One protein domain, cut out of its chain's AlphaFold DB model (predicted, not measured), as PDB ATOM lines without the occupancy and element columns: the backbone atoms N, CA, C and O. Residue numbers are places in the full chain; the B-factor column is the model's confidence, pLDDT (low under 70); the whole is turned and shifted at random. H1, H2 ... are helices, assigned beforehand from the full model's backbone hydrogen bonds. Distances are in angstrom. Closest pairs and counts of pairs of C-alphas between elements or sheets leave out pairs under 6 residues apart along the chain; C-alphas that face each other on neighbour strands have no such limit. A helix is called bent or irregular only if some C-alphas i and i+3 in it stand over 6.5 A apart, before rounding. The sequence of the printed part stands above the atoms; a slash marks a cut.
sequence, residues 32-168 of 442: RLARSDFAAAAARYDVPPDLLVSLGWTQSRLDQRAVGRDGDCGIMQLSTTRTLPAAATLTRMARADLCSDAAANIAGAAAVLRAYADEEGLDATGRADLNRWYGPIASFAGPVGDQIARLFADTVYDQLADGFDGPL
ATOM      1  N   ARG A  32      37.361  32.384 209.733       49.44
ATOM      2  CA  ARG A  32      36.969  31.278 210.619       49.44
ATOM      3  C   ARG A  32      36.138  30.221 209.883       49.44
ATOM      4  O   ARG A  32      36.379  29.038 210.115       49.44
ATOM      5  N   LEU A  33      35.225  30.637 209.000       51.94
ATOM      6  CA  LEU A  33      34.406  29.740 208.170       51.94
ATOM      7  C   LEU A  33      35.273  28.914 207.205       51.94
ATOM      8  O   LEU A  33      35.167  27.690 207.188       51.94
ATOM      9  N   ALA A  34      36.250  29.542 206.541       66.94
ATOM     10  CA  ALA A  34      37.149  28.832 205.630       66.94
ATOM     11  C   ALA A  34      37.921  27.691 206.321       66.94
ATOM     12  O   ALA A  34      38.032  26.597 205.772       66.94
ATOM     13  N   ARG A  35      38.422  27.885 207.554       79.12
ATOM     14  CA  ARG A  35      39.190  26.832 208.250       79.12
ATOM     15  C   ARG A  35      38.351  25.580 208.520       79.12
ATOM     16  O   ARG A  35      38.859  24.472 208.362       79.12
ATOM     17  N   SER A  36      37.099  25.750 208.949       87.69
ATOM     18  CA  SER A  36      36.197  24.615 209.170       87.69
ATOM     19  C   SER A  36      35.824  23.918 207.866       87.69
ATOM     20  O   SER A  36      35.752  22.692 207.858       87.69
ATOM     21  N   ASP A  37      35.666  24.664 206.772       94.50
ATOM     22  CA  ASP A  37      35.291  24.102 205.472       94.50
ATOM     23  C   ASP A  37      36.414  23.239 204.883       94.50
ATOM     24  O   ASP A  37      36.172  22.106 204.460       94.50
ATOM     25  N   PHE A  38      37.664  23.715 204.946       96.06
ATOM     26  CA  PHE A  38      38.838  22.919 204.570       96.06
ATOM     27  C   PHE A  38      38.969  21.655 205.422       96.06
ATOM     28  O   PHE A  38      39.173  20.576 204.869       96.06
ATOM     29  N   ALA A  39      38.807  21.757 206.744       95.50
ATOM     30  CA  ALA A  39      38.876  20.595 207.629       95.50
ATOM     31  C   ALA A  39      37.754  19.578 207.346       95.50
ATOM     32  O   ALA A  39      38.004  18.374 207.328       95.50
ATOM     33  N   ALA A  40      36.531  20.049 207.089       96.69
ATOM     34  CA  ALA A  40      35.390  19.196 206.776       96.69
ATOM     35  C   ALA A  40      35.564  18.473 205.431       96.69
ATOM     36  O   ALA A  40      35.318  17.269 205.345       96.69
ATOM     37  N   ALA A  41      36.022  19.176 204.393       98.19
ATOM     38  CA  ALA A  41      36.305  18.576 203.092       98.19
ATOM     39  C   ALA A  41      37.466  17.573 203.165       98.19
ATOM     40  O   ALA A  41      37.340  16.457 202.662       98.19
ATOM     41  N   ALA A  42      38.556  17.939 203.842       98.06
ATOM     42  CA  ALA A  42      39.703  17.071 204.089       98.06
ATOM     43  C   ALA A  42      39.288  15.757 204.764       98.06
ATOM     44  O   ALA A  42      39.590  14.679 204.256       98.06
ATOM     45  N   ALA A  43      38.521  15.844 205.856       97.94
ATOM     46  CA  ALA A  43      38.023  14.676 206.577       97.94
ATOM     47  C   ALA A  43      37.040  13.836 205.748       97.94
ATOM     48  O   ALA A  43      37.048  12.614 205.837       97.94
ATOM     49  N   ARG A  44      36.187  14.471 204.933       98.19
ATOM     50  CA  ARG A  44      35.199  13.765 204.104       98.19
ATOM     51  C   ARG A  44      35.836  12.958 202.974       98.19
ATOM     52  O   ARG A  44      35.295  11.918 202.608       98.19
ATOM     53  N   TYR A  45      36.921  13.459 202.392       98.38
ATOM     54  CA  TYR A  45      37.537  12.870 201.201       98.38
ATOM     55  C   TYR A  45      38.904  12.225 201.475       98.38
ATOM     56  O   TYR A  45      39.551  11.767 200.539       98.38
ATOM     57  N   ASP A  46      39.320  12.112 202.739       97.62
ATOM     58  CA  ASP A  46      40.644  11.635 203.167       97.62
ATOM     59  C   ASP A  46      41.803  12.371 202.469       97.62
ATOM     60  O   ASP A  46      42.756  11.740 202.020       97.62
ATOM     61  N   VAL A  47      41.716  13.698 202.345       98.25
ATOM     62  CA  VAL A  47      42.791  14.545 201.793       98.25
ATOM     63  C   VAL A  47      43.503  15.253 202.951       98.25
ATOM     64  O   VAL A  47      42.816  15.791 203.820       98.25
ATOM     65  N   PRO A  48      44.847  15.332 202.994       97.50
ATOM     66  CA  PRO A  48      45.545  16.103 204.018       97.50
ATOM     67  C   PRO A  48      45.092  17.577 204.027       97.50
ATOM     68  O   PRO A  48      45.124  18.235 202.984       97.50
ATOM     69  N   PRO A  49      44.689  18.137 205.184       95.44
ATOM     70  CA  PRO A  49      44.051  19.455 205.241       95.44
ATOM     71  C   PRO A  49      44.971  20.571 204.750       95.44
ATOM     72  O   PRO A  49      44.564  21.393 203.933       95.44
ATOM     73  N   ASP A  50      46.230  20.571 205.181       95.62
ATOM     74  CA  ASP A  50      47.169  21.614 204.777       95.62
ATOM     75  C   ASP A  50      47.558  21.512 203.298       95.62
ATOM     76  O   ASP A  50      47.837  22.532 202.679       95.62
ATOM     77  N   LEU A  51      47.533  20.313 202.702       97.69
ATOM     78  CA  LEU A  51      47.726  20.148 201.258       97.69
ATOM     79  C   LEU A  51      46.597  20.831 200.484       97.69
ATOM     80  O   LEU A  51      46.852  21.564 199.530       97.69
ATOM     81  N   LEU A  52      45.354  20.613 200.919       97.69
ATOM     82  CA  LEU A  52      44.174  21.217 200.310       97.69
ATOM     83  C   LEU A  52      44.201  22.748 200.452       97.69
ATOM     84  O   LEU A  52      43.943  23.459 199.482       97.69
ATOM     85  N   VAL A  53      44.584  23.262 201.627       96.94
ATOM     86  CA  VAL A  53      44.760  24.707 201.858       96.94
ATOM     87  C   VAL A  53      45.879  25.274 200.977       96.94
ATOM     88  O   VAL A  53      45.685  26.314 200.349       96.94
ATOM     89  N   SER A  54      47.025  24.596 200.869       96.25
ATOM     90  CA  SER A  54      48.138  25.022 200.009       96.25
ATOM     91  C   SER A  54      47.769  25.028 198.527       96.25
ATOM     92  O   SER A  54      48.156  25.951 197.814       96.25
ATOM     93  N   LEU A  55      46.969  24.065 198.057       97.44
ATOM     94  CA  LEU A  55      46.434  24.080 196.695       97.44
ATOM     95  C   LEU A  55      45.561  25.322 196.452       97.44
ATOM     96  O   LEU A  55      45.790  26.049 195.486       97.44
ATOM     97  N   GLY A  56      44.602  25.608 197.340       95.81
ATOM     98  CA  GLY A  56      43.751  26.801 197.226       95.81
ATOM     99  C   GLY A  56      44.545  28.111 197.314       95.81
ATOM    100  O   GLY A  56      44.268  29.076 196.600       95.81
ATOM    101  N   TRP A  57      45.590  28.145 198.143       93.62
ATOM    102  CA  TRP A  57      46.494  29.288 198.244       93.62
ATOM    103  C   TRP A  57      47.297  29.522 196.962       93.62
ATOM    104  O   TRP A  57      47.388  30.664 196.510       93.62
ATOM    105  N   THR A  58      47.836  28.464 196.354       93.62
ATOM    106  CA  THR A  58      48.554  28.537 195.072       93.62
ATOM    107  C   THR A  58      47.641  28.982 193.932       93.62
ATOM    108  O   THR A  58      48.070  29.743 193.072       93.62
ATOM    109  N   GLN A  59      46.378  28.552 193.938       93.94
ATOM    110  CA  GLN A  59      45.443  28.831 192.849       93.94
ATOM    111  C   GLN A  59      44.797  30.218 192.928       93.94
ATOM    112  O   GLN A  59      44.645  30.866 191.900       93.94
ATOM    113  N   SER A  60      44.408  30.685 194.120       93.94
ATOM    114  CA  SER A  60      43.599  31.911 194.272       93.94
ATOM    115  C   SER A  60      44.028  32.827 195.425       93.94
ATOM    116  O   SER A  60      43.401  33.864 195.650       93.94
ATOM    117  N   ARG A  61      45.072  32.463 196.189       91.12
ATOM    118  CA  ARG A  61      45.371  33.037 197.520       91.12
ATOM    119  C   ARG A  61      44.196  32.920 198.489       91.12
ATOM    120  O   ARG A  61      44.011  33.781 199.349       91.12
ATOM    121  N   LEU A  62      43.444  31.826 198.374       92.88
ATOM    122  CA  LEU A  62      42.253  31.553 199.173       92.88
ATOM    123  C   LEU A  62      41.123  32.587 198.961       92.88
ATOM    124  O   LEU A  62      40.368  32.876 199.890       92.88
ATOM    125  N   ASP A  63      40.995  33.150 197.754       91.00
ATOM    126  CA  ASP A  63      39.943  34.116 197.414       91.00
ATOM    127  C   ASP A  63      38.798  33.444 196.646       91.00
ATOM    128  O   ASP A  63      38.942  33.059 195.487       91.00
ATOM    129  N   GLN A  64      37.625  33.344 197.275       92.69
ATOM    130  CA  GLN A  64      36.429  32.769 196.652       92.69
ATOM    131  C   GLN A  64      35.911  33.588 195.460       92.69
ATOM    132  O   GLN A  64      35.181  33.064 194.624       92.69
ATOM    133  N   ARG A  65      36.272  34.871 195.365       89.75
ATOM    134  CA  ARG A  65      35.835  35.747 194.269       89.75
ATOM    135  C   ARG A  65      36.718  35.617 193.031       89.75
ATOM    136  O   ARG A  65      36.424  36.264 192.034       89.75
ATOM    137  N   ALA A  66      37.801  34.842 193.106       90.62
ATOM    138  CA  ALA A  66      38.709  34.645 191.991       90.62
ATOM    139  C   ALA A  66      37.979  33.977 190.818       90.62
ATOM    140  O   ALA A  66      37.405  32.890 190.956       90.62
ATOM    141  N   VAL A  67      38.030  34.636 189.664       92.31
ATOM    142  CA  VAL A  67      37.527  34.119 188.392       92.31
ATOM    143  C   VAL A  67      38.708  34.049 187.441       92.31
ATOM    144  O   VAL A  67      39.280  35.073 187.071       92.31
ATOM    145  N   GLY A  68      39.108  32.830 187.107       90.12
ATOM    146  CA  GLY A  68      40.189  32.566 186.179       90.12
ATOM    147  C   GLY A  68      39.797  32.876 184.739       90.12
ATOM    148  O   GLY A  68      38.619  33.016 184.408       90.12
ATOM    149  N   ARG A  69      40.810  32.943 183.872       82.00
ATOM    150  CA  ARG A  69      40.704  33.299 182.446       82.00
ATOM    151  C   ARG A  69      39.553  32.610 181.688       82.00
ATOM    152  O   ARG A  69      38.871  33.276 180.920       82.00
ATOM    153  N   ASP A  70      39.286  31.328 181.952       82.88
ATOM    154  CA  ASP A  70      38.232  30.537 181.280       82.88
ATOM    155  C   ASP A  70      36.919  30.425 182.080       82.88
ATOM    156  O   ASP A  70      36.112  29.508 181.883       82.88
ATOM    157  N   GLY A  71      36.714  31.324 183.043       88.62
ATOM    158  CA  GLY A  71      35.628  31.218 184.017       88.62
ATOM    159  C   GLY A  71      35.880  30.155 185.089       88.62
ATOM    160  O   GLY A  71      34.947  29.790 185.809       88.62
ATOM    161  N   ASP A  72      37.117  29.655 185.195       93.94
ATOM    162  CA  ASP A  72      37.566  28.801 186.295       93.94
ATOM    163  C   ASP A  72      37.247  29.497 187.621       93.94
ATOM    164  O   ASP A  72      37.498  30.689 187.789       93.94
ATOM    165  N   CYS A  73      36.609  28.787 188.548       93.62
ATOM    166  CA  CYS A  73      35.840  29.468 189.583       93.62
ATOM    167  C   CYS A  73      36.220  29.062 191.006       93.62
ATOM    168  O   CYS A  73      36.548  27.904 191.303       93.62
ATOM    169  N   GLY A  74      36.088  30.040 191.901       93.38
ATOM    170  CA  GLY A  74      36.136  29.857 193.341       93.38
ATOM    171  C   GLY A  74      37.539  29.641 193.896       93.38
ATOM    172  O   GLY A  74      38.550  29.662 193.191       93.38
ATOM    173  N   ILE A  75      37.590  29.415 195.200       94.31
ATOM    174  CA  ILE A  75      38.819  29.368 195.993       94.31
ATOM    175  C   ILE A  75      39.835  28.307 195.525       94.31
ATOM    176  O   ILE A  75      41.042  28.494 195.676       94.31
ATOM    177  N   MET A  76      39.372  27.226 194.905       96.62
ATOM    178  CA  MET A  76      40.197  26.134 194.381       96.62
ATOM    179  C   MET A  76      40.431  26.214 192.867       96.62
ATOM    180  O   MET A  76      41.118  25.346 192.327       96.62
ATOM    181  N   GLN A  77      39.864  27.224 192.192       96.12
ATOM    182  CA  GLN A  77      39.900  27.396 190.733       96.12
ATOM    183  C   GLN A  77      39.495  26.106 190.004       96.12
ATOM    184  O   GLN A  77      40.282  25.483 189.287       96.12
ATOM    185  N   LEU A  78      38.255  25.660 190.239       97.25
ATOM    186  CA  LEU A  78      37.719  24.492 189.549       97.25
ATOM    187  C   LEU A  78      37.535  24.819 188.067       97.25
ATOM    188  O   LEU A  78      36.771  25.714 187.709       97.25
ATOM    189  N   SER A  79      38.220  24.057 187.218       94.69
ATOM    190  CA  SER A  79      38.263  24.301 185.789       94.69
ATOM    191  C   SER A  79      36.958  23.921 185.115       94.69
ATOM    192  O   SER A  79      36.493  22.782 185.260       94.69
ATOM    193  N   THR A  80      36.389  24.847 184.342       93.31
ATOM    194  CA  THR A  80      35.060  24.698 183.719       93.31
ATOM    195  C   THR A  80      34.967  23.498 182.775       93.31
ATOM    196  O   THR A  80      33.891  22.919 182.598       93.31
ATOM    197  N   THR A  81      36.104  23.070 182.229       90.50
ATOM    198  CA  THR A  81      36.212  21.964 181.271       90.50
ATOM    199  C   THR A  81      36.617  20.630 181.904       90.50
ATOM    200  O   THR A  81      36.489  19.596 181.250       90.50
ATOM    201  N   ARG A  82      37.083  20.614 183.165       93.06
ATOM    202  CA  ARG A  82      37.656  19.410 183.804       93.06
ATOM    203  C   ARG A  82      37.242  19.209 185.253       93.06
ATOM    204  O   ARG A  82      36.431  18.335 185.553       93.06
ATOM    205  N   THR A  83      37.824  19.976 186.172       97.44
ATOM    206  CA  THR A  83      37.672  19.693 187.602       97.44
ATOM    207  C   THR A  83      36.313  20.150 188.121       97.44
ATOM    208  O   THR A  83      35.777  19.494 189.003       97.44
ATOM    209  N   LEU A  84      35.672  21.159 187.518       98.00
ATOM    210  CA  LEU A  84      34.288  21.534 187.828       98.00
ATOM    211  C   LEU A  84      33.261  20.448 187.439       98.00
ATOM    212  O   LEU A  84      32.461  20.065 188.296       98.00
ATOM    213  N   PRO A  85      33.237  19.908 186.197       98.25
ATOM    214  CA  PRO A  85      32.336  18.804 185.864       98.25
ATOM    215  C   PRO A  85      32.623  17.524 186.664       98.25
ATOM    216  O   PRO A  85      31.674  16.845 187.069       98.25
ATOM    217  N   ALA A  86      33.895  17.211 186.934       98.50
ATOM    218  CA  ALA A  86      34.267  16.078 187.780       98.50
ATOM    219  C   ALA A  86      33.782  16.275 189.225       98.50
ATOM    220  O   ALA A  86      33.108  15.400 189.766       98.50
ATOM    221  N   ALA A  87      34.022  17.450 189.814       98.75
ATOM    222  CA  ALA A  87      33.534  17.812 191.141       98.75
ATOM    223  C   ALA A  87      32.010  17.685 191.230       98.75
ATOM    224  O   ALA A  87      31.520  17.019 192.134       98.75
ATOM    225  N   ALA A  88      31.260  18.231 190.268       98.75
ATOM    226  CA  ALA A  88      29.798  18.121 190.237       98.75
ATOM    227  C   ALA A  88      29.321  16.663 190.238       98.75
ATOM    228  O   ALA A  88      28.365  16.316 190.929       98.75
ATOM    229  N   THR A  89      30.018  15.795 189.505       98.69
ATOM    230  CA  THR A  89      29.704  14.361 189.452       98.69
ATOM    231  C   THR A  89      30.003  13.674 190.786       98.69
ATOM    232  O   THR A  89      29.156  12.956 191.317       98.69
ATOM    233  N   LEU A  90      31.186  13.923 191.353       98.75
ATOM    234  CA  LEU A  90      31.671  13.270 192.571       98.75
ATOM    235  C   LEU A  90      30.920  13.735 193.830       98.75
ATOM    236  O   LEU A  90      30.643  12.931 194.719       98.75
ATOM    237  N   THR A  91      30.556  15.016 193.909       98.62
ATOM    238  CA  THR A  91      29.855  15.593 195.067       98.62
ATOM    239  C   THR A  91      28.335  15.590 194.925       98.62
ATOM    240  O   THR A  91      27.639  15.737 195.932       98.62
ATOM    241  N   ARG A  92      27.821  15.416 193.697       98.38
ATOM    242  CA  ARG A  92      26.408  15.601 193.311       98.38
ATOM    243  C   ARG A  92      25.881  17.023 193.547       98.38
ATOM    244  O   ARG A  92      24.680  17.212 193.721       98.38
ATOM    245  N   MET A  93      26.769  18.014 193.567       98.50
ATOM    246  CA  MET A  93      26.413  19.431 193.684       98.50
ATOM    247  C   MET A  93      26.229  20.061 192.303       98.50
ATOM    248  O   MET A  93      26.848  19.637 191.322       98.50
ATOM    249  N   ALA A  94      25.405  21.107 192.215       98.31
ATOM    250  CA  ALA A  94      25.293  21.875 190.985       98.31
ATOM    251  C   ALA A  94      26.592  22.651 190.720       98.31
ATOM    252  O   ALA A  94      27.245  23.143 191.639       98.31
ATOM    253  N   ARG A  95      26.955  22.818 189.440       97.94
ATOM    254  CA  ARG A  95      28.148  23.597 189.059       97.94
ATOM    255  C   ARG A  95      28.084  25.048 189.552       97.94
ATOM    256  O   ARG A  95      29.109  25.598 189.926       97.94
ATOM    257  N   ALA A  96      26.892  25.648 189.574       96.56
ATOM    258  CA  ALA A  96      26.693  27.008 190.072       96.56
ATOM    259  C   ALA A  96      27.041  27.128 191.567       96.56
ATOM    260  O   ALA A  96      27.745  28.059 191.959       96.56
ATOM    261  N   ASP A  97      26.625  26.154 192.377       97.31
ATOM    262  CA  ASP A  97      26.944  26.105 193.808       97.31
ATOM    263  C   ASP A  97      28.448  25.907 194.005       97.31
ATOM    264  O   ASP A  97      29.078  26.650 194.748       97.31
ATOM    265  N   LEU A  98      29.052  24.983 193.248       97.56
ATOM    266  CA  LEU A  98      30.499  24.752 193.263       97.56
ATOM    267  C   LEU A  98      31.314  25.993 192.884       97.56
ATOM    268  O   LEU A  98      32.466  26.084 193.286       97.56
ATOM    269  N   CYS A  99      30.759  26.936 192.123       94.94
ATOM    270  CA  CYS A  99      31.438  28.189 191.796       94.94
ATOM    271  C   CYS A  99      31.167  29.320 192.787       94.94
ATOM    272  O   CYS A  99      32.038  30.161 192.990       94.94
ATOM    273  N   SER A 100      29.974  29.379 193.377       93.19
ATOM    274  CA  SER A 100      29.552  30.519 194.199       93.19
ATOM    275  C   SER A 100      29.772  30.303 195.696       93.19
ATOM    276  O   SER A 100      30.078  31.266 196.398       93.19
ATOM    277  N   ASP A 101      29.712  29.061 196.175       95.12
ATOM    278  CA  ASP A 101      29.890  28.706 197.582       95.12
ATOM    279  C   ASP A 101      31.297  28.151 197.861       95.12
ATOM    280  O   ASP A 101      31.771  27.222 197.200       95.12
ATOM    281  N   ALA A 102      31.978  28.727 198.857       94.75
ATOM    282  CA  ALA A 102      33.351  28.355 199.184       94.75
ATOM    283  C   ALA A 102      33.448  26.913 199.702       94.75
ATOM    284  O   ALA A 102      34.327  26.168 199.270       94.75
ATOM    285  N   ALA A 103      32.533  26.490 200.578       96.50
ATOM    286  CA  ALA A 103      32.549  25.147 201.146       96.50
ATOM    287  C   ALA A 103      32.297  24.080 200.070       96.50
ATOM    288  O   ALA A 103      32.994  23.061 200.028       96.50
ATOM    289  N   ALA A 104      31.357  24.333 199.156       97.81
ATOM    290  CA  ALA A 104      31.102  23.487 197.997       97.81
ATOM    291  C   ALA A 104      32.331  23.411 197.081       97.81
ATOM    292  O   ALA A 104      32.740  22.311 196.708       97.81
ATOM    293  N   ASN A 105      32.959  24.545 196.757       98.19
ATOM    294  CA  ASN A 105      34.150  24.589 195.906       98.19
ATOM    295  C   ASN A 105      35.318  23.778 196.504       98.19
ATOM    296  O   ASN A 105      35.915  22.946 195.816       98.19
ATOM    297  N   ILE A 106      35.583  23.953 197.805       98.44
ATOM    298  CA  ILE A 106      36.605  23.205 198.554       98.44
ATOM    299  C   ILE A 106      36.282  21.705 198.552       98.44
ATOM    300  O   ILE A 106      37.148  20.883 198.241       98.44
ATOM    301  N   ALA A 107      35.033  21.334 198.847       98.69
ATOM    302  CA  ALA A 107      34.581  19.945 198.812       98.69
ATOM    303  C   ALA A 107      34.704  19.330 197.409       98.69
ATOM    304  O   ALA A 107      35.075  18.165 197.283       98.69
ATOM    305  N   GLY A 108      34.424  20.105 196.362       98.75
ATOM    306  CA  GLY A 108      34.587  19.705 194.969       98.75
ATOM    307  C   GLY A 108      36.037  19.393 194.617       98.75
ATOM    308  O   GLY A 108      36.319  18.327 194.071       98.75
ATOM    309  N   ALA A 109      36.969  20.276 194.980       98.69
ATOM    310  CA  ALA A 109      38.393  20.048 194.744       98.69
ATOM    311  C   ALA A 109      38.932  18.856 195.544       98.69
ATOM    312  O   ALA A 109      39.670  18.041 194.995       98.69
ATOM    313  N   ALA A 110      38.529  18.715 196.810       98.88
ATOM    314  CA  ALA A 110      38.906  17.576 197.642       98.88
ATOM    315  C   ALA A 110      38.395  16.247 197.062       98.88
ATOM    316  O   ALA A 110      39.139  15.270 197.026       98.88
ATOM    317  N   ALA A 111      37.162  16.220 196.546       98.88
ATOM    318  CA  ALA A 111      36.607  15.046 195.879       98.88
ATOM    319  C   ALA A 111      37.400  14.667 194.619       98.88
ATOM    320  O   ALA A 111      37.693  13.494 194.409       98.88
ATOM    321  N   VAL A 112      37.779  15.657 193.805       98.88
ATOM    322  CA  VAL A 112      38.601  15.447 192.604       98.88
ATOM    323  C   VAL A 112      39.992  14.924 192.963       98.88
ATOM    324  O   VAL A 112      40.433  13.936 192.386       98.88
ATOM    325  N   LEU A 113      40.666  15.528 193.947       98.81
ATOM    326  CA  LEU A 113      41.966  15.045 194.421       98.81
ATOM    327  C   LEU A 113      41.882  13.613 194.943       98.81
ATOM    328  O   LEU A 113      42.768  12.807 194.671       98.81
ATOM    329  N   ARG A 114      40.812  13.287 195.674       98.75
ATOM    330  CA  ARG A 114      40.581  11.927 196.146       98.75
ATOM    331  C   ARG A 114      40.396  10.947 194.988       98.75
ATOM    332  O   ARG A 114      40.999   9.882 195.022       98.75
ATOM    333  N   ALA A 115      39.634  11.313 193.958       98.75
ATOM    334  CA  ALA A 115      39.485  10.477 192.768       98.75
ATOM    335  C   ALA A 115      40.840  10.210 192.087       98.75
ATOM    336  O   ALA A 115      41.135   9.061 191.778       98.75
ATOM    337  N   TYR A 116      41.703  11.223 191.949       98.50
ATOM    338  CA  TYR A 116      43.056  11.032 191.410       98.50
ATOM    339  C   TYR A 116      43.935  10.146 192.300       98.50
ATOM    340  O   TYR A 116      44.660   9.295 191.796       98.50
ATOM    341  N   ALA A 117      43.851  10.291 193.625       98.44
ATOM    342  CA  ALA A 117      44.562   9.410 194.549       98.44
ATOM    343  C   ALA A 117      44.098   7.946 194.426       98.44
ATOM    344  O   ALA A 117      44.927   7.038 194.452       98.44
ATOM    345  N   ASP A 118      42.792   7.716 194.265       98.31
ATOM    346  CA  ASP A 118      42.231   6.378 194.064       98.31
ATOM    347  C   ASP A 118      42.648   5.789 192.697       98.31
ATOM    348  O   ASP A 118      43.001   4.612 192.627       98.31
ATOM    349  N   GLU A 119      42.675   6.597 191.628       97.38
ATOM    350  CA  GLU A 119      43.177   6.206 190.297       97.38
ATOM    351  C   GLU A 119      44.662   5.805 190.325       97.38
ATOM    352  O   GLU A 119      45.066   4.861 189.645       97.38
ATOM    353  N   GLU A 120      45.464   6.475 191.153       96.50
ATOM    354  CA  GLU A 120      46.874   6.141 191.390       96.50
ATOM    355  C   GLU A 120      47.074   4.999 192.408       96.50
ATOM    356  O   GLU A 120      48.205   4.593 192.685       96.50
ATOM    357  N   GLY A 121      45.990   4.445 192.959       97.31
ATOM    358  CA  GLY A 121      46.028   3.294 193.859       97.31
ATOM    359  C   GLY A 121      46.502   3.606 195.280       97.31
ATOM    360  O   GLY A 121      47.006   2.711 195.962       97.31
ATOM    361  N   LEU A 122      46.363   4.850 195.755       97.50
ATOM    362  CA  LEU A 122      46.679   5.198 197.144       97.50
ATOM    363  C   LEU A 122      45.626   4.607 198.090       97.50
ATOM    364  O   LEU A 122      44.470   5.036 198.127       97.50
ATOM    365  N   ASP A 123      46.050   3.656 198.918       96.44
ATOM    366  CA  ASP A 123      45.249   3.145 200.028       96.44
ATOM    367  C   ASP A 123      45.142   4.165 201.183       96.44
ATOM    368  O   ASP A 123      45.641   5.288 201.110       96.44
ATOM    369  N   ALA A 124      44.465   3.795 202.274       96.12
ATOM    370  CA  ALA A 124      44.291   4.690 203.421       96.12
ATOM    371  C   ALA A 124      45.626   5.134 204.052       96.12
ATOM    372  O   ALA A 124      45.735   6.270 204.512       96.12
ATOM    373  N   THR A 125      46.643   4.269 204.044       96.44
ATOM    374  CA  THR A 125      47.980   4.592 204.559       96.44
ATOM    375  C   THR A 125      48.679   5.576 203.628       96.44
ATOM    376  O   THR A 125      49.208   6.586 204.087       96.44
ATOM    377  N   GLY A 126      48.618   5.332 202.318       96.38
ATOM    378  CA  GLY A 126      49.157   6.225 201.297       96.38
ATOM    379  C   GLY A 126      48.498   7.601 201.325       96.38
ATOM    380  O   GLY A 126      49.188   8.607 201.228       96.38
ATOM    381  N   ARG A 127      47.179   7.669 201.539       97.94
ATOM    382  CA  ARG A 127      46.458   8.944 201.674       97.94
ATOM    383  C   ARG A 127      46.797   9.706 202.958       97.94
ATOM    384  O   ARG A 127      46.716  10.932 202.961       97.94
ATOM    385  N   ALA A 128      47.211   9.020 204.022       95.81
ATOM    386  CA  ALA A 128      47.675   9.667 205.250       95.81
ATOM    387  C   ALA A 128      49.090  10.271 205.121       95.81
ATOM    388  O   ALA A 128      49.428  11.186 205.874       95.81
ATOM    389  N   ASP A 129      49.909   9.795 204.177       96.25
ATOM    390  CA  ASP A 129      51.242  10.342 203.910       96.25
ATOM    391  C   ASP A 129      51.169  11.515 202.928       96.25
ATOM    392  O   ASP A 129      50.943  11.342 201.732       96.25
ATOM    393  N   LEU A 130      51.433  12.721 203.436       96.06
ATOM    394  CA  LEU A 130      51.472  13.953 202.650       96.06
ATOM    395  C   LEU A 130      52.335  13.827 201.388       96.06
ATOM    396  O   LEU A 130      51.953  14.362 200.355       96.06
ATOM    397  N   ASN A 131      53.468  13.121 201.444       96.94
ATOM    398  CA  ASN A 131      54.428  13.063 200.340       96.94
ATOM    399  C   ASN A 131      53.932  12.245 199.145       96.94
ATOM    400  O   ASN A 131      54.402  12.451 198.027       96.94
ATOM    401  N   ARG A 132      52.973  11.340 199.367       97.94
ATOM    402  CA  ARG A 132      52.385  10.480 198.333       97.94
ATOM    403  C   ARG A 132      51.390  11.218 197.438       97.94
ATOM    404  O   ARG A 132      51.021  10.704 196.391       97.94
ATOM    405  N   TRP A 133      50.986  12.436 197.804       98.44
ATOM    406  CA  TRP A 133      50.002  13.223 197.056       98.44
ATOM    407  C   TRP A 133      50.579  14.009 195.873       98.44
ATOM    408  O   TRP A 133      49.868  14.803 195.259       98.44
ATOM    409  N   TYR A 134      51.862  13.846 195.546       98.50
ATOM    410  CA  TYR A 134      52.486  14.612 194.466       98.50
ATOM    411  C   TYR A 134      51.838  14.336 193.104       98.50
ATOM    412  O   TYR A 134      51.515  15.283 192.390       98.50
ATOM    413  N   GLY A 135      51.588  13.063 192.780       98.19
ATOM    414  CA  GLY A 135      50.886  12.650 191.560       98.19
ATOM    415  C   GLY A 135      49.483  13.258 191.439       98.19
ATOM    416  O   GLY A 135      49.247  14.006 190.485       98.19
ATOM    417  N   PRO A 136      48.591  13.094 192.439       98.44
ATOM    418  CA  PRO A 136      47.253  13.685 192.408       98.44
ATOM    419  C   PRO A 136      47.253  15.211 192.253       98.44
ATOM    420  O   PRO A 136      46.413  15.768 191.543       98.44
ATOM    421  N   ILE A 137      48.211  15.905 192.877       98.50
ATOM    422  CA  ILE A 137      48.373  17.356 192.722       98.50
ATOM    423  C   ILE A 137      48.850  17.714 191.311       98.50
ATOM    424  O   ILE A 137      48.307  18.636 190.705       98.50
ATOM    425  N   ALA A 138      49.825  16.986 190.765       97.94
ATOM    426  CA  ALA A 138      50.304  17.196 189.401       97.94
ATOM    427  C   ALA A 138      49.184  16.960 188.370       97.94
ATOM    428  O   ALA A 138      49.035  17.741 187.430       97.94
ATOM    429  N   SER A 139      48.339  15.948 188.585       96.88
ATOM    430  CA  SER A 139      47.157  15.645 187.764       96.88
ATOM    431  C   SER A 139      46.093  16.749 187.817       96.88
ATOM    432  O   SER A 139      45.422  17.024 186.817       96.88
ATOM    433  N   PHE A 140      45.975  17.459 188.945       96.81
ATOM    434  CA  PHE A 140      45.052  18.590 189.090       96.81
ATOM    435  C   PHE A 140      45.357  19.740 188.114       96.81
ATOM    436  O   PHE A 140      44.423  20.373 187.601       96.81
ATOM    437  N   ALA A 141      46.636  19.948 187.768       92.81
ATOM    438  CA  ALA A 141      47.069  20.925 186.762       92.81
ATOM    439  C   ALA A 141      46.395  20.701 185.394       92.81
ATOM    440  O   ALA A 141      46.139  21.655 184.660       92.81
ATOM    441  N   GLY A 142      46.022  19.455 185.087       89.75
ATOM    442  CA  GLY A 142      45.327  19.067 183.864       89.75
ATOM    443  C   GLY A 142      46.222  18.428 182.809       89.75
ATOM    444  O   GLY A 142      47.333  18.008 183.118       89.75
ATOM    445  N   PRO A 143      45.733  18.318 181.558       87.44
ATOM    446  CA  PRO A 143      46.447  17.684 180.454       87.44
ATOM    447  C   PRO A 143      47.540  18.616 179.918       87.44
ATOM    448  O   PRO A 143      47.457  19.147 178.813       87.44
ATOM    449  N   VAL A 144      48.547  18.850 180.747       90.94
ATOM    450  CA  VAL A 144      49.721  19.670 180.457       90.94
ATOM    451  C   VAL A 144      50.942  18.765 180.310       90.94
ATOM    452  O   VAL A 144      50.932  17.617 180.752       90.94
ATOM    453  N   GLY A 145      52.010  19.269 179.689       92.06
ATOM    454  CA  GLY A 145      53.274  18.534 179.638       92.06
ATOM    455  C   GLY A 145      53.839  18.272 181.039       92.06
ATOM    456  O   GLY A 145      53.634  19.068 181.958       92.06
ATOM    457  N   ASP A 146      54.596  17.185 181.196       94.12
ATOM    458  CA  ASP A 146      55.104  16.733 182.501       94.12
ATOM    459  C   ASP A 146      55.914  17.797 183.248       94.12
ATOM    460  O   ASP A 146      55.846  17.880 184.472       94.12
ATOM    461  N   GLN A 147      56.624  18.658 182.519       91.19
ATOM    462  CA  GLN A 147      57.378  19.769 183.095       91.19
ATOM    463  C   GLN A 147      56.471  20.810 183.776       91.19
ATOM    464  O   GLN A 147      56.813  21.329 184.837       91.19
ATOM    465  N   ILE A 148      55.299  21.094 183.198       93.94
ATOM    466  CA  ILE A 148      54.318  22.030 183.762       93.94
ATOM    467  C   ILE A 148      53.553  21.385 184.917       93.94
ATOM    468  O   ILE A 148      53.337  22.033 185.940       93.94
ATOM    469  N   ALA A 149      53.196  20.104 184.792       96.31
ATOM    470  CA  ALA A 149      52.588  19.349 185.886       96.31
ATOM    471  C   ALA A 149      53.527  19.301 187.108       96.31
ATOM    472  O   ALA A 149      53.099  19.567 188.233       96.31
ATOM    473  N   ARG A 150      54.828  19.071 186.873       94.69
ATOM    474  CA  ARG A 150      55.876  19.166 187.894       94.69
ATOM    475  C   ARG A 150      55.988  20.575 188.478       94.69
ATOM    476  O   ARG A 150      55.980  20.702 189.694       94.69
ATOM    477  N   LEU A 151      56.044  21.628 187.657       93.94
ATOM    478  CA  LEU A 151      56.086  23.019 188.141       93.94
ATOM    479  C   LEU A 151      54.896  23.341 189.061       93.94
ATOM    480  O   LEU A 151      55.070  23.984 190.099       93.94
ATOM    481  N   PHE A 152      53.692  22.908 188.684       96.69
ATOM    482  CA  PHE A 152      52.487  23.105 189.483       96.69
ATOM    483  C   PHE A 152      52.589  22.395 190.839       96.69
ATOM    484  O   PHE A 152      52.393  23.026 191.878       96.69
ATOM    485  N   ALA A 153      52.953  21.110 190.834       97.62
ATOM    486  CA  ALA A 153      53.096  20.326 192.055       97.62
ATOM    487  C   ALA A 153      54.237  20.830 192.948       97.62
ATOM    488  O   ALA A 153      54.007  21.058 194.133       97.62
ATOM    489  N   ASP A 154      55.423  21.091 192.389       94.19
ATOM    490  CA  ASP A 154      56.550  21.686 193.117       94.19
ATOM    491  C   ASP A 154      56.113  23.010 193.772       94.19
ATOM    492  O   ASP A 154      56.340  23.191 194.960       94.19
ATOM    493  N   THR A 155      55.350  23.871 193.081       93.00
ATOM    494  CA  THR A 155      54.851  25.128 193.675       93.00
ATOM    495  C   THR A 155      53.945  24.886 194.891       93.00
ATOM    496  O   THR A 155      54.069  25.595 195.887       93.00
ATOM    497  N   VAL A 156      53.046  23.895 194.858       96.75
ATOM    498  CA  VAL A 156      52.193  23.553 196.018       96.75
ATOM    499  C   VAL A 156      53.024  22.994 197.179       96.75
ATOM    500  O   VAL A 156      52.787  23.356 198.333       96.75
ATOM    501  N   TYR A 157      54.005  22.137 196.889       95.62
ATOM    502  CA  TYR A 157      54.882  21.565 197.911       95.62
ATOM    503  C   TYR A 157      55.855  22.586 198.500       95.62
ATOM    504  O   TYR A 157      56.099  22.535 199.701       95.62
ATOM    505  N   ASP A 158      56.326  23.556 197.719       88.25
ATOM    506  CA  ASP A 158      57.128  24.674 198.216       88.25
ATOM    507  C   ASP A 158      56.317  25.507 199.226       88.25
ATOM    508  O   ASP A 158      56.820  25.848 200.292       88.25
ATOM    509  N   GLN A 159      55.020  25.749 198.974       86.62
ATOM    510  CA  GLN A 159      54.150  26.422 199.956       86.62
ATOM    511  C   GLN A 159      53.960  25.609 201.245       86.62
ATOM    512  O   GLN A 159      53.842  26.188 202.323       86.62
ATOM    513  N   LEU A 160      53.927  24.274 201.160       89.19
ATOM    514  CA  LEU A 160      53.905  23.408 202.346       89.19
ATOM    515  C   LEU A 160      55.237  23.425 203.099       89.19
ATOM    516  O   LEU A 160      55.230  23.366 204.329       89.19
ATOM    517  N   ALA A 161      56.348  23.478 202.363       84.69
ATOM    518  CA  ALA A 161      57.694  23.490 202.910       84.69
ATOM    519  C   ALA A 161      57.959  24.781 203.691       84.69
ATOM    520  O   ALA A 161      58.312  24.751 204.873       84.69
ATOM    521  N   ASP A 162      57.718  25.909 203.028       83.81
ATOM    522  CA  ASP A 162      57.989  27.249 203.540       83.81
ATOM    523  C   ASP A 162      56.921  27.724 204.530       83.81
ATOM    524  O   ASP A 162      57.185  28.584 205.375       83.81
ATOM    525  N   GLY A 163      55.711  27.164 204.433       85.31
ATOM    526  CA  GLY A 163      54.531  27.680 205.109       85.31
ATOM    527  C   GLY A 163      54.136  29.071 204.606       85.31
ATOM    528  O   GLY A 163      54.828  29.728 203.827       85.31
ATOM    529  N   PHE A 164      52.991  29.559 205.071       81.19
ATOM    530  CA  PHE A 164      52.552  30.923 204.789       81.19
ATOM    531  C   PHE A 164      51.569  31.421 205.843       81.19
ATOM    532  O   PHE A 164      50.858  30.651 206.492       81.19
ATOM    533  N   ASP A 165      51.517  32.743 205.985       78.19
ATOM    534  CA  ASP A 165      50.603  33.447 206.881       78.19
ATOM    535  C   ASP A 165      49.649  34.310 206.040       78.19
ATOM    536  O   ASP A 165      49.981  35.426 205.630       78.19
ATOM    537  N   GLY A 166      48.496  33.731 205.693       77.19
ATOM    538  CA  GLY A 166      47.440  34.344 204.885       77.19
ATOM    539  C   GLY A 166      46.090  34.357 205.617       77.19
ATOM    540  O   GLY A 166      46.054  34.327 206.847       77.19
ATOM    541  N   PRO A 167      44.950  34.371 204.895       80.94
ATOM    542  CA  PRO A 167      43.628  34.178 205.502       80.94
ATOM    543  C   PRO A 167      43.538  32.885 206.327       80.94
ATOM    544  O   PRO A 167      42.864  32.841 207.355       80.94
ATOM    545  N   LEU A 168      44.271  31.854 205.898       87.25
ATOM    546  CA  LEU A 168      44.596  30.667 206.677       87.25
ATOM    547  C   LEU A 168      46.116  30.529 206.751       87.25
ATOM    548  O   LEU A 168      46.821  30.849 205.795       87.25
TER     549      LEU A 168
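This is residues 32 to 168 of the 442 residues of the protein "SH3 domain-containing protein" of Asanoa ferruginea (UniProt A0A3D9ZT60). A compact, rounded ball of crossing helices is built round the long helix H5, with H1 beside it, running the same way, and the short H3 and the helix H7 crossing it. H7 folds back into H8 as a helical hairpin, and H2 links H8 with H1, while H4 sits at the corner before H5 and the small H6 lies far from the mean of the C-alphas. The printed part has 137 residues with eight named helices, H1 to H8 in chain order, and no named strand, and its class is all helix. It is compact, with a radius of gyration of the C-alphas of 13.4 A and spans of 32 by 31 by 28 A.

H5, residues 102 to 119, is the hub and touches four other helices. H1, residues 32 to 45, touches it at a shallow tilt of 26 degrees, the same way; the closest C-alphas, of Ala 41 and Ala 107, are 4.8 A apart. H3, residues 83 to 91, touches residues 107 to 112 of H5, about perpendicular at 89 degrees; the closest C-alphas are those of Ala 87 and Gly 108, 4.4 A. H4, residues 95 to 100, touches H5 only at the corner, Leu 98 to Asn 105, 4.5 A between C-alphas. H7, residues 130 to 140, touches residues 112 to 117 of H5, about perpendicular at 78 degrees, with the C-alphas of Tyr 116 and Pro 136 closest at 5.1 A. H7 is irregular: C-alphas 132 and 135 are 7.3 A apart. H8, residues 146 to 162, forms a hairpin with H7, opposite ways at a steep tilt of 42 degrees; the closest C-alphas, of Ala 138 and Ala 149, are 4.7 A apart. H2, residues 49 to 60, touches H8, closest at the C-alphas of Leu 55 and Val 156, 5.8 A, and H1, closest at those of Ala 42 and Pro 49, 5.1 A. H6, residues 124 to 128, is close to H5 but not clearly touching, 7.4 A between the closest C-alphas, of Ala 117 and Arg 127. In H2, H3, H4, H5, H6 and H8 every O i to N i+4 pair is within hydrogen-bond range; in H1 9 of 10 are, and in H7 4 of 7.

H5 is 25.8 A long, H8 23.7 A, H1 20.7 A and H2 16.6 A. H1 begins at C-alpha 32 (36.969, 31.278, 210.619), and H8 ends at C-alpha 162 (57.989, 27.249, 203.540).

The farthest C-alphas, of Arg 32 and Gly 145, are 37.3 A apart. The printed part has no cut. The link from H2 to H3, residues 61 to 82, is long; the others are tight. Mean pLDDT of the printed part is 93.8, with residues 32 to 34 under 70.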